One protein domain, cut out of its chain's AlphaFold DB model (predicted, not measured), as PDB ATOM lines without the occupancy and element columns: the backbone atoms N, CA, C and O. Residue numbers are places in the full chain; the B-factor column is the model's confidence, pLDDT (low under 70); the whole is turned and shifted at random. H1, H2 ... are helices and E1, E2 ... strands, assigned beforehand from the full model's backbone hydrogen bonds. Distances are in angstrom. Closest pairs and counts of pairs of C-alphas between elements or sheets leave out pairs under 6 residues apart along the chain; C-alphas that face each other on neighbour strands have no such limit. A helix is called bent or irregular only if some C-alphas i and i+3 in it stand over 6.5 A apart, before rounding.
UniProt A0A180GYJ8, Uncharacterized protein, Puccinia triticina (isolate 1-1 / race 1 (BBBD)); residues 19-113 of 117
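This is residues 19 to 113 of the 117 residues of an uncharacterized protein of Puccinia triticina (isolate 1-1 / race 1 (BBBD)) (UniProt A0A180GYJ8). A strongly twisted sheet of five strands curls round the short helix H3; H2 and H3 are on one face, giving two layers, helices on one face of a sheet. H1 lies at one end of the longest axis, and Arg 60, in a long unnamed link, at the other. The 95 printed residues include E1 H1 E2 E3 H2 E4 H3 E5 along the chain, of mixed class; the sheet's order is E4 E2 E1 E3 E5, all antiparallel. The whole is compact, with a radius of gyration of the C-alphas of 13.0 A, and spans 42 by 26 by 22 A.

From Ala 19, go to E1, residues 27 to 34. H1, residues 37 to 43, only grazes the sheet. E2, residues 48 to 53, pairs with E1: look at N 31 and O 52, 2.9 A. Beside E1 too is E3, residues 80 to 85, with N 30 and O 82 at 2.8 A. H2, residues 88 to 94, has a height over the sheet of 6.6 A, over none of the strands; it is only just irregular, C-alphas 89 and 92 being 6.6 A apart. E4, residues 97 to 101, is an edge strand and the antiparallel neighbour of E2, with N 49 and O 100 at 2.8 A. The sheet curls round H3, residues 102 to 108; the closest C-alphas of E3 and H3, Cys 84 and Glu 108, are 6.5 A apart. Edge strand E5, residues 109 to 112, has N 110 and O 83 at 2.9 A. H2 and H3 are apart. In H1 and H3 every O i to N i+4 pair is within hydrogen-bond range; in H2, 0 of 3 are, and 1 of 4 O i to N i+3 pairs.

Find C-alpha 27 at (147.076, 142.324, 133.538); E1 runs 21.8 A to C-alpha 34. E2 measures 16.5 A, E3 16.6 A and E4 13.5 A. E5 ends at C-alpha 112, (155.325, 148.416, 139.453).

The two farthest C-alphas, of Gly 44 and Arg 60, are 43.1 A apart. The printed part has no cut. The link E2 to E3, 26 residues, is long. Confidence is under 70 at residues 19 to 20 and 58 to 64.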
ATOM      1  N   ALA A  19     151.024 155.196 136.202       66.44
ATOM      2  CA  ALA A  19     150.672 154.545 134.948       66.44
ATOM      3  C   ALA A  19     150.032 153.182 135.257       66.44
ATOM      4  O   ALA A  19     150.504 152.464 136.139       66.44
ATOM      5  N   ALA A  20     148.936 152.862 134.570       69.56
ATOM      6  CA  ALA A  20     148.363 151.525 134.603       69.56
ATOM      7  C   ALA A  20     149.364 150.477 134.078       69.56
ATOM      8  O   ALA A  20     150.374 150.813 133.452       69.56
ATOM      9  N   CYS A  21     149.053 149.191 134.267       80.31
ATOM     10  CA  CYS A  21     149.790 148.132 133.580       80.31
ATOM     11  C   CYS A  21     149.752 148.356 132.058       80.31
ATOM     12  O   CYS A  21     148.748 148.824 131.524       80.31
ATOM     13  N   ILE A  22     150.821 147.963 131.352       73.94
ATOM     14  CA  ILE A  22     150.974 148.153 129.893       73.94
ATOM     15  C   ILE A  22     149.748 147.640 129.108       73.94
ATOM     16  O   ILE A  22     149.397 148.210 128.078       73.94
ATOM     17  N   ASN A  23     149.081 146.589 129.602       79.62
ATOM     18  CA  ASN A  23     147.844 146.057 129.038       79.62
ATOM     19  C   ASN A  23     146.883 145.581 130.145       79.62
ATOM     20  O   ASN A  23     147.010 144.461 130.629       79.62
ATOM     21  N   GLU A  24     145.892 146.390 130.526       75.06
ATOM     22  CA  GLU A  24     144.920 146.010 131.569       75.06
ATOM     23  C   GLU A  24     143.907 144.930 131.150       75.06
ATOM     24  O   GLU A  24     143.173 144.417 131.992       75.06
ATOM     25  N   VAL A  25     143.860 144.550 129.868       79.50
ATOM     26  CA  VAL A  25     143.059 143.394 129.420       79.50
ATOM     27  C   VAL A  25     143.740 142.089 129.830       79.50
ATOM     28  O   VAL A  25     143.081 141.107 130.148       79.50
ATOM     29  N   GLN A  26     145.074 142.086 129.826       85.75
ATOM     30  CA  GLN A  26     145.885 140.920 130.170       85.75
ATOM     31  C   GLN A  26     146.433 140.977 131.590       85.75
ATOM     32  O   GLN A  26     146.847 139.944 132.097       85.75
ATOM     33  N   TYR A  27     146.471 142.145 132.227       88.56
ATOM     34  CA  TYR A  27     147.076 142.324 133.538       88.56
ATOM     35  C   TYR A  27     146.118 142.997 134.516       88.56
ATOM     36  O   TYR A  27     145.430 143.957 134.178       88.56
ATOM     37  N   ILE A  28     146.140 142.541 135.765       89.06
ATOM     38  CA  ILE A  28     145.516 143.233 136.888       89.06
ATOM     39  C   ILE A  28     146.591 144.032 137.615       89.06
ATOM     40  O   ILE A  28     147.654 143.508 137.956       89.06
ATOM     41  N   PHE A  29     146.295 145.303 137.875       90.19
ATOM     42  CA  PHE A  29     147.121 146.133 138.735       90.19
ATOM     43  C   PHE A  29     146.660 145.976 140.189       90.19
ATOM     44  O   PHE A  29     145.513 146.298 140.498       90.19
ATOM     45  N   PHE A  30     147.533 145.492 141.073       91.75
ATOM     46  CA  PHE A  30     147.280 145.405 142.509       91.75
ATOM     47  C   PHE A  30     148.072 146.443 143.293       91.75
ATOM     48  O   PHE A  30     149.271 146.624 143.073       91.75
ATOM     49  N   CYS A  31     147.399 147.056 144.263       91.62
ATOM     50  CA  CYS A  31     148.019 147.802 145.346       91.62
ATOM     51  C   CYS A  31     148.177 146.870 146.540       91.62
ATOM     52  O   CYS A  31     147.248 146.140 146.885       91.62
ATOM     53  N   VAL A  32     149.350 146.884 147.157       92.12
ATOM     54  CA  VAL A  32     149.736 145.918 148.180       92.12
ATOM     55  C   VAL A  32     150.309 146.651 149.378       92.12
ATOM     56  O   VAL A  32     151.095 147.588 149.235       92.12
ATOM     57  N   ARG A  33     149.948 146.193 150.571       91.94
ATOM     58  CA  ARG A  33     150.579 146.599 151.823       91.94
ATOM     59  C   ARG A  33     151.083 145.396 152.608       91.94
ATOM     60  O   ARG A  33     150.672 144.254 152.386       91.94
ATOM     61  N   GLN A  34     151.967 145.678 153.553       90.50
ATOM     62  CA  GLN A  34     152.358 144.711 154.571       90.50
ATOM     63  C   GLN A  34     151.239 144.559 155.607       90.50
ATOM     64  O   GLN A  34     150.376 145.436 155.740       90.50
ATOM     65  N   LEU A  35     151.226 143.420 156.297       88.44
ATOM     66  CA  LEU A  35     150.382 143.257 157.472       88.44
ATOM     67  C   LEU A  35     150.898 144.171 158.586       88.44
ATOM     68  O   LEU A  35     152.088 144.462 158.680       88.44
ATOM     69  N   THR A  36     149.979 144.643 159.411       87.56
ATOM     70  CA  THR A  36     150.299 145.298 160.679       87.56
ATOM     71  C   THR A  36     150.748 144.262 161.709       87.56
ATOM     72  O   THR A  36     150.458 143.075 161.561       87.56
ATOM     73  N   ASP A  37     151.392 144.701 162.793       85.81
ATOM     74  CA  ASP A  37     151.824 143.801 163.875       85.81
ATOM     75  C   ASP A  37     150.654 142.978 164.441       85.81
ATOM     76  O   ASP A  37     150.778 141.778 164.673       85.81
ATOM     77  N   GLN A  38     149.478 143.599 164.591       85.44
ATOM     78  CA  GLN A  38     148.266 142.917 165.057       85.44
ATOM     79  C   GLN A  38     147.805 141.829 164.080       85.44
ATOM     80  O   GLN A  38     147.454 140.724 164.490       85.44
ATOM     81  N   GLU A  39     147.821 142.119 162.779       86.56
ATOM     82  CA  GLU A  39     147.459 141.147 161.749       86.56
ATOM     83  C   GLU A  39     148.501 140.025 161.632       86.56
ATOM     84  O   GLU A  39     148.134 138.874 161.413       86.56
ATOM     85  N   HIS A  40     149.787 140.320 161.827       85.06
ATOM     86  CA  HIS A  40     150.827 139.292 161.871       85.06
ATOM     87  C   HIS A  40     150.596 138.289 163.005       85.06
ATOM     88  O   HIS A  40     150.745 137.089 162.781       85.06
ATOM     89  N   VAL A  41     150.162 138.748 164.183       84.94
ATOM     90  CA  VAL A  41     149.784 137.862 165.299       84.94
ATOM     91  C   VAL A  41     148.569 136.995 164.948       84.94
ATOM     92  O   VAL A  41     148.532 135.821 165.303       84.94
ATOM     93  N   LEU A  42     147.587 137.548 164.230       85.12
ATOM     94  CA  LEU A  42     146.362 136.839 163.843       85.12
ATOM     95  C   LEU A  42     146.592 135.784 162.752       85.12
ATOM     96  O   LEU A  42     146.048 134.685 162.836       85.12
ATOM     97  N   PHE A  43     147.364 136.118 161.717       84.00
ATOM     98  CA  PHE A  43     147.553 135.255 160.546       84.00
ATOM     99  C   PHE A  43     148.829 134.405 160.605       84.00
ATOM    100  O   PHE A  43     148.963 133.457 159.836       84.00
ATOM    101  N   GLY A  44     149.768 134.728 161.500       77.31
ATOM    102  CA  GLY A  44     150.923 133.888 161.832       77.31
ATOM    103  C   GLY A  44     151.983 133.731 160.735       77.31
ATOM    104  O   GLY A  44     152.828 132.847 160.850       77.31
ATOM    105  N   ALA A  45     151.964 134.548 159.674       79.69
ATOM    106  CA  ALA A  45     152.932 134.454 158.579       79.69
ATOM    107  C   ALA A  45     153.552 135.813 158.212       79.69
ATOM    108  O   ALA A  45     152.852 136.793 157.950       79.69
ATOM    109  N   GLU A  46     154.885 135.856 158.154       77.50
ATOM    110  CA  GLU A  46     155.675 137.082 157.943       77.50
ATOM    111  C   GLU A  46     155.632 137.610 156.495       77.50
ATOM    112  O   GLU A  46     155.699 138.817 156.242       77.50
ATOM    113  N   ASP A  47     155.491 136.717 155.514       89.44
ATOM    114  CA  ASP A  47     155.450 137.087 154.092       89.44
ATOM    115  C   ASP A  47     154.023 137.328 153.580       89.44
ATOM    116  O   ASP A  47     153.838 137.641 152.406       89.44
ATOM    117  N   LEU A  48     152.998 137.222 154.433       91.19
ATOM    118  CA  LEU A  48     151.644 137.588 154.029       91.19
ATOM    119  C   LEU A  48     151.528 139.099 153.809       91.19
ATOM    120  O   LEU A  48     152.159 139.932 154.469       91.19
ATOM    121  N   ARG A  49     150.715 139.445 152.820       92.06
ATOM    122  CA  ARG A  49     150.444 140.798 152.357       92.06
ATOM    123  C   ARG A  49     148.955 140.950 152.123       92.06
ATOM    124  O   ARG A  49     148.270 139.989 151.775       92.06
ATOM    125  N   VAL A  50     148.480 142.178 152.267       92.12
ATOM    126  CA  VAL A  50     147.106 142.537 151.929       92.12
ATOM    127  C   VAL A  50     147.127 143.263 150.598       92.12
ATOM    128  O   VAL A  50     147.873 144.229 150.429       92.12
ATOM    129  N   ALA A  51     146.328 142.787 149.653       92.00
ATOM    130  CA  ALA A  51     146.259 143.323 148.309       92.00
ATOM    131  C   ALA A  51     144.825 143.715 147.948       92.00
ATOM    132  O   ALA A  51     143.855 143.101 148.402       92.00
ATOM    133  N   ILE A  52     144.701 144.744 147.115       91.69
ATOM    134  CA  ILE A  52     143.449 145.135 146.470       91.69
ATOM    135  C   ILE A  52     143.708 145.437 145.002       91.69
ATOM    136  O   ILE A  52     144.797 145.892 144.636       91.69
ATOM    137  N   LYS A  53     142.700 145.249 144.148       89.50
ATOM    138  CA  LYS A  53     142.761 145.774 142.780       89.50
ATOM    139  C   LYS A  53     142.869 147.296 142.832       89.50
ATOM    140  O   LYS A  53     142.086 147.953 143.516       89.50
ATOM    141  N   ALA A  54     143.822 147.844 142.088       88.12
ATOM    142  CA  ALA A  54     144.076 149.269 142.073       88.12
ATOM    143  C   ALA A  54     142.823 150.031 141.597       88.12
ATOM    144  O   ALA A  54     142.279 149.726 140.522       88.12
ATOM    145  N   PRO A  55     142.336 151.010 142.374       85.12
ATOM    146  CA  PRO A  55     141.197 151.822 141.981       85.12
ATOM    147  C   PRO A  55     141.517 152.688 140.754       85.12
ATOM    148  O   PRO A  55     142.665 153.058 140.487       85.12
ATOM    149  N   LEU A  56     140.476 152.991 139.979       81.12
ATOM    150  CA  LEU A  56     140.560 153.912 138.843       81.12
ATOM    151  C   LEU A  56     140.685 155.347 139.358       81.12
ATOM    152  O   LEU A  56     139.988 155.723 140.300       81.12
ATOM    153  N   VAL A  57     141.508 156.167 138.705       74.00
ATOM    154  CA  VAL A  57     141.533 157.607 138.988       74.00
ATOM    155  C   VAL A  57     140.256 158.247 138.420       74.00
ATOM    156  O   VAL A  57     140.010 158.136 137.213       74.00
ATOM    157  N   PRO A  58     139.434 158.932 139.235       69.44
ATOM    158  CA  PRO A  58     138.274 159.650 138.723       69.44
ATOM    159  C   PRO A  58     138.711 160.844 137.856       69.44
ATOM    160  O   PRO A  58     139.592 161.608 138.241       69.44
ATOM    161  N   GLY A  59     138.102 161.027 136.676       69.00
ATOM    162  CA  GLY A  59     138.380 162.168 135.786       69.00
ATOM    163  C   GLY A  59     138.529 161.802 134.304       69.00
ATOM    164  O   GLY A  59     138.263 160.678 133.902       69.00
ATOM    165  N   ARG A  60     138.970 162.742 133.453       57.06
ATOM    166  CA  ARG A  60     138.981 162.600 131.971       57.06
ATOM    167  C   ARG A  60     139.845 161.458 131.395       57.06
ATOM    168  O   ARG A  60     139.802 161.226 130.189       57.06
ATOM    169  N   HIS A  61     140.585 160.715 132.220       64.94
ATOM    170  CA  HIS A  61     141.481 159.635 131.790       64.94
ATOM    171  C   HIS A  61     141.347 158.358 132.639       64.94
ATOM    172  O   HIS A  61     142.346 157.677 132.878       64.94
ATOM    173  N   MET A  62     140.123 158.021 133.074       64.38
ATOM    174  CA  MET A  62     139.856 156.882 133.976       64.38
ATOM    175  C   MET A  62     140.494 155.567 133.505       64.38
ATOM    176  O   MET A  62     140.922 154.773 134.323       64.38
ATOM    177  N   TYR A  63     140.603 155.345 132.194       64.88
ATOM    178  CA  TYR A  63     141.090 154.096 131.596       64.88
ATOM    179  C   TYR A  63     142.620 153.994 131.458       64.88
ATOM    180  O   TYR A  63     143.111 152.958 131.022       64.88
ATOM    181  N   ARG A  64     143.385 155.052 131.764       67.81
ATOM    182  CA  ARG A  64     144.859 155.047 131.604       67.81
ATOM    183  C   ARG A  64     145.626 155.102 132.914       67.81
ATOM    184  O   ARG A  64     146.823 154.823 132.924       67.81
ATOM    185  N   TYR A  65     144.950 155.475 133.995       74.12
ATOM    186  CA  TYR A  65     145.598 155.749 135.263       74.12
ATOM    187  C   TYR A  65     144.892 155.036 136.404       74.12
ATOM    188  O   TYR A  65     143.672 155.102 136.575       74.12
ATOM    189  N   ARG A  66     145.717 154.389 137.213       79.00
ATOM    190  CA  ARG A  66     145.354 153.768 138.481       79.00
ATOM    191  C   ARG A  66     146.129 154.501 139.566       79.00
ATOM    192  O   ARG A  66     147.209 155.025 139.291       79.00
ATOM    193  N   TYR A  67     145.619 154.543 140.787       77.69
ATOM    194  CA  TYR A  67     146.406 155.035 141.917       77.69
ATOM    195  C   TYR A  67     146.605 153.904 142.916       77.69
ATOM    196  O   TYR A  67     145.651 153.220 143.264       77.69
ATOM    197  N   CYS A  68     147.851 153.701 143.346       82.81
ATOM    198  CA  CYS A  68     148.166 152.958 144.571       82.81
ATOM    199  C   CYS A  68     148.685 153.872 145.680       82.81
ATOM    200  O   CYS A  68     148.630 153.518 146.851       82.81
ATOM    201  N   ASN A  69     149.153 155.069 145.330       75.44
ATOM    202  CA  ASN A  69     149.590 156.061 146.300       75.44
ATOM    203  C   ASN A  69     148.421 156.458 147.206       75.44
ATOM    204  O   ASN A  69     147.362 156.830 146.699       75.44
ATOM    205  N   ASN A  70     148.615 156.373 148.524       73.12
ATOM    206  CA  ASN A  70     147.611 156.707 149.543       73.12
ATOM    207  C   ASN A  70     146.278 155.951 149.397       73.12
ATOM    208  O   ASN A  70     145.254 156.390 149.910       73.12
ATOM    209  N   VAL A  71     146.273 154.809 148.699       80.38
ATOM    210  CA  VAL A  71     145.121 153.906 148.714       80.38
ATOM    211  C   VAL A  71     145.029 153.297 150.098       80.38
ATOM    212  O   VAL A  71     145.889 152.500 150.473       80.38
ATOM    213  N   GLU A  72     143.985 153.659 150.834       80.12
ATOM    214  CA  GLU A  72     143.651 153.014 152.096       80.12
ATOM    215  C   GLU A  72     143.188 151.578 151.834       80.12
ATOM    216  O   GLU A  72     142.186 151.315 151.167       80.12
ATOM    217  N   ILE A  73     143.956 150.633 152.365       82.19
ATOM    218  CA  ILE A  73     143.656 149.208 152.393       82.19
ATOM    219  C   ILE A  73     143.322 148.857 153.844       82.19
ATOM    220  O   ILE A  73     144.185 148.419 154.611       82.19
ATOM    221  N   SER A  74     142.057 149.055 154.222       79.12
ATOM    222  CA  SER A  74     141.582 148.918 155.605       79.12
ATOM    223  C   SER A  74     142.333 149.867 156.551       79.12
ATOM    224  O   SER A  74     142.042 151.055 156.551       79.12
ATOM    225  N   ASN A  75     143.296 149.374 157.332       78.44
ATOM    226  CA  ASN A  75     143.913 150.120 158.436       78.44
ATOM    227  C   ASN A  75     145.252 150.788 158.071       78.44
ATOM    228  O   ASN A  75     145.937 151.315 158.944       78.44
ATOM    229  N   SER A  76     145.682 150.710 156.809       82.81
ATOM    230  CA  SER A  76     146.943 151.304 156.357       82.81
ATOM    231  C   SER A  76     146.926 151.565 154.854       82.81
ATOM    232  O   SER A  76     146.031 151.106 154.145       82.81
ATOM    233  N   VAL A  77     147.925 152.289 154.358       86.00
ATOM    234  CA  VAL A  77     148.065 152.623 152.938       86.00
ATOM    235  C   VAL A  77     148.887 151.576 152.190       86.00
ATOM    236  O   VAL A  77     149.721 150.877 152.771       86.00
ATOM    237  N   ALA A  78     148.669 151.461 150.881       87.88
ATOM    238  CA  ALA A  78     149.520 150.637 150.030       87.88
ATOM    239  C   ALA A  78     150.979 151.131 150.051       87.88
ATOM    240  O   ALA A  78     151.249 152.328 149.973       87.88
ATOM    241  N   THR A  79     151.920 150.192 150.112       88.62
ATOM    242  CA  THR A  79     153.369 150.460 150.121       88.62
ATOM    243  C   THR A  79     154.078 149.896 148.896       88.62
ATOM    244  O   THR A  79     155.221 150.254 148.613       88.62
ATOM    245  N   GLN A  80     153.413 149.002 148.166       90.19
ATOM    246  CA  GLN A  80     153.913 148.363 146.958       90.19
ATOM    247  C   GLN A  80     152.796 148.234 145.927       90.19
ATOM    248  O   GLN A  80     151.609 148.261 146.255       90.19
ATOM    249  N   ALA A  81     153.177 148.049 144.668       91.06
ATOM    250  CA  ALA A  81     152.227 147.814 143.599       91.06
ATOM    251  C   ALA A  81     152.783 146.791 142.603       91.06
ATOM    252  O   ALA A  81     153.995 146.723 142.384       91.06
ATOM    253  N   TYR A  82     151.907 145.979 142.015       92.00
ATOM    254  CA  TYR A  82     152.288 144.872 141.136       92.00
ATOM    255  C   TYR A  82     151.340 144.758 139.947       92.00
ATOM    256  O   TYR A  82     150.125 144.829 140.105       92.00
ATOM    257  N   CYS A  83     151.897 144.508 138.765       91.06
ATOM    258  CA  CYS A  83     151.144 144.091 137.590       91.06
ATOM    259  C   CYS A  83     151.213 142.572 137.458       91.06
ATOM    260  O   CYS A  83     152.262 142.019 137.119       91.06
ATOM    261  N   CYS A  84     150.095 141.904 137.719       91.12
ATOM    262  CA  CYS A  84     149.962 140.454 137.631       91.12
ATOM    263  C   CYS A  84     149.240 140.079 136.343       91.12
ATOM    264  O   CYS A  84     148.275 140.743 135.972       91.12
ATOM    265  N   LEU A  85     149.696 139.034 135.653       90.31
ATOM    266  CA  LEU A  85     148.970 138.493 134.504       90.31
ATOM    267  C   LEU A  85     147.599 137.984 134.980       90.31
ATOM    268  O   LEU A  85     147.494 137.382 136.046       90.31
ATOM    269  N   LEU A  86     146.551 138.223 134.201       87.62
ATOM    270  CA  LEU A  86     145.200 137.747 134.463       87.62
ATOM    271  C   LEU A  86     145.147 136.230 134.222       87.62
ATOM    272  O   LEU A  86     144.821 135.767 133.133       87.62
ATOM    273  N   THR A  87     145.515 135.466 135.245       86.50
ATOM    274  CA  THR A  87     145.392 134.003 135.311       86.50
ATOM    275  C   THR A  87     144.172 133.617 136.147       86.50
ATOM    276  O   THR A  87     143.560 134.479 136.777       86.50
ATOM    277  N   GLU A  88     143.825 132.328 136.206       82.00
ATOM    278  CA  GLU A  88     142.786 131.838 137.128       82.00
ATOM    279  C   GLU A  88     143.079 132.202 138.592       82.00
ATOM    280  O   GLU A  88     142.163 132.546 139.336       82.00
ATOM    281  N   THR A  89     144.361 132.221 138.980       82.31
ATOM    282  CA  THR A  89     144.808 132.642 140.314       82.31
ATOM    283  C   THR A  89     144.342 134.058 140.640       82.31
ATOM    284  O   THR A  89     143.821 134.304 141.718       82.31
ATOM    285  N   TRP A  90     144.517 134.999 139.707       83.81
ATOM    286  CA  TRP A  90     144.291 136.426 139.956       83.81
ATOM    287  C   TRP A  90     142.918 136.919 139.486       83.81
ATOM    288  O   TRP A  90     142.461 137.973 139.927       83.81
ATOM    289  N   SER A  91     142.234 136.173 138.615       80.44
ATOM    290  CA  SER A  91     140.928 136.552 138.064       80.44
ATOM    291  C   SER A  91     139.825 136.587 139.122       80.44
ATOM    292  O   SER A  91     138.921 137.417 139.028       80.44
ATOM    293  N   THR A  92     139.932 135.758 140.161       81.94
ATOM    294  CA  THR A  92     139.017 135.752 141.314       81.94
ATOM    295  C   THR A  92     139.224 136.957 142.236       81.94
ATOM    296  O   THR A  92     138.312 137.350 142.958       81.94
ATOM    297  N   HIS A  93     140.385 137.610 142.157       82.38
ATOM    298  CA  HIS A  93     140.772 138.760 142.976       82.38
ATOM    299  C   HIS A  93     140.473 140.111 142.310       82.38
ATOM    300  O   HIS A  93     141.051 141.145 142.650       82.38
ATOM    301  N   GLN A  94     139.560 140.131 141.337       73.94
ATOM    302  CA  GLN A  94     139.156 141.366 140.667       73.94
ATOM    303  C   GLN A  94     138.306 142.292 141.540       73.94
ATOM    304  O   GLN A  94     138.154 143.469 141.195       73.94
ATOM    305  N   THR A  95     137.755 141.783 142.641       76.19
ATOM    306  CA  THR A  95     136.900 142.527 143.560       76.19
ATOM    307  C   THR A  95     137.386 142.367 144.997       76.19
ATOM    308  O   THR A  95     137.744 141.282 145.445       76.19
ATOM    309  N   GLY A  96     137.374 143.479 145.733       81.00
ATOM    310  CA  GLY A  96     137.652 143.488 147.164       81.00
ATOM    311  C   GLY A  96     139.126 143.355 147.552       81.00
ATOM    312  O   GLY A  96     140.046 143.520 146.748       81.00
ATOM    313  N   MET A  97     139.306 143.120 148.849       89.12
ATOM    314  CA  MET A  97     140.583 142.960 149.528       89.12
ATOM    315  C   MET A  97     140.841 141.490 149.807       89.12
ATOM    316  O   MET A  97     139.928 140.763 150.192       89.12
ATOM    317  N   PHE A  98     142.085 141.061 149.632       90.31
ATOM    318  CA  PHE A  98     142.475 139.671 149.821       90.31
ATOM    319  C   PHE A  98     143.887 139.558 150.397       90.31
ATOM    320  O   PHE A  98     144.699 140.484 150.317       90.31
ATOM    321  N   LEU A  99     144.164 138.399 150.991       91.12
ATOM    322  CA  LEU A  99     145.481 138.034 151.495       91.12
ATOM    323  C   LEU A  99     146.248 137.263 150.426       91.12
ATOM    324  O   LEU A  99     145.695 136.403 149.745       91.12
ATOM    325  N   THR A 100     147.533 137.559 150.292       91.94
ATOM    326  CA  THR A 100     148.427 136.836 149.389       91.94
ATOM    327  C   THR A 100     149.845 136.811 149.942       91.94
ATOM    328  O   THR A 100     150.210 137.634 150.781       91.94
ATOM    329  N   PHE A 101     150.661 135.872 149.476       90.88
ATOM    330  CA  PHE A 101     152.070 135.814 149.848       90.88
ATOM    331  C   PHE A 101     152.892 136.774 148.986       90.88
ATOM    332  O   PHE A 101     152.778 136.798 147.757       90.88
ATOM    333  N   GLY A 102     153.776 137.539 149.620       89.94
ATOM    334  CA  GLY A 102     154.706 138.431 148.935       89.94
ATOM    335  C   GLY A 102     155.616 137.681 147.962       89.94
ATOM    336  O   GLY A 102     155.934 138.190 146.891       89.94
ATOM    337  N   SER A 103     156.011 136.457 148.297       91.69
ATOM    338  CA  SER A 103     156.771 135.551 147.433       91.69
ATOM    339  C   SER A 103     156.004 135.166 146.171       91.69
ATOM    340  O   SER A 103     156.595 135.180 145.091       91.69
ATOM    341  N   LEU A 104     154.699 134.900 146.276       91.69
ATOM    342  CA  LEU A 104     153.847 134.622 145.120       91.69
ATOM    343  C   LEU A 104     153.745 135.850 144.207       91.69
ATOM    344  O   LEU A 104     153.974 135.736 143.005       91.69
ATOM    345  N   LEU A 105     153.516 137.036 144.783       92.12
ATOM    346  CA  LEU A 105     153.509 138.301 144.036       92.12
ATOM    347  C   LEU A 105     154.833 138.542 143.299       92.12
ATOM    348  O   LEU A 105     154.831 138.898 142.128       92.12
ATOM    349  N   ARG A 106     155.976 138.316 143.955       92.81
ATOM    350  CA  ARG A 106     157.301 138.481 143.329       92.81
ATOM    351  C   ARG A 106     157.579 137.451 142.232       92.81
ATOM    352  O   ARG A 106     158.352 137.740 141.324       92.81
ATOM    353  N   LYS A 107     156.993 136.256 142.331       92.06
ATOM    354  CA  LYS A 107     157.182 135.164 141.369       92.06
ATOM    355  C   LYS A 107     156.303 135.326 140.129       92.06
ATOM    356  O   LYS A 107     156.772 135.082 139.023       92.06
ATOM    357  N   GLU A 108     155.041 135.706 140.313       91.62
ATOM    358  CA  GLU A 108     154.034 135.708 139.243       91.62
ATOM    359  C   GLU A 108     153.707 137.099 138.695       91.62
ATOM    360  O   GLU A 108     153.095 137.223 137.632       91.62
ATOM    361  N   CYS A 109     154.123 138.156 139.391       92.38
ATOM    362  CA  CYS A 109     153.806 139.526 139.023       92.38
ATOM    363  C   CYS A 109     155.062 140.366 138.830       92.38
ATOM    364  O   CYS A 109     156.117 140.130 139.417       92.38
ATOM    365  N   LYS A 110     154.934 141.409 138.009       91.44
ATOM    366  CA  LYS A 110     155.991 142.402 137.828       91.44
ATOM    367  C   LYS A 110     155.802 143.528 138.844       91.44
ATOM    368  O   LYS A 110     154.710 144.101 138.879       91.44
ATOM    369  N   PRO A 111     156.821 143.876 139.649       89.94
ATOM    370  CA  PRO A 111     156.733 145.035 140.524       89.94
ATOM    371  C   PRO A 111     156.532 146.293 139.676       89.94
ATOM    372  O   PRO A 111     157.181 146.474 138.644       89.94
ATOM    373  N   HIS A 112     155.618 147.153 140.108       87.25
ATOM    374  CA  HIS A 112     155.325 148.416 139.453       87.25
ATOM    375  C   HIS A 112     155.777 149.566 140.343       87.25
ATOM    376  O   HIS A 112     155.529 149.580 141.550       87.25
ATOM    377  N   ARG A 113     156.436 150.561 139.744       81.19
ATOM    378  CA  ARG A 113     156.887 151.734 140.489       81.19
ATOM    379  C   ARG A 113     155.679 152.533 140.975       81.19
ATOM    380  O   ARG A 113     154.807 152.887 140.178       81.19
TER     381      ARG A 113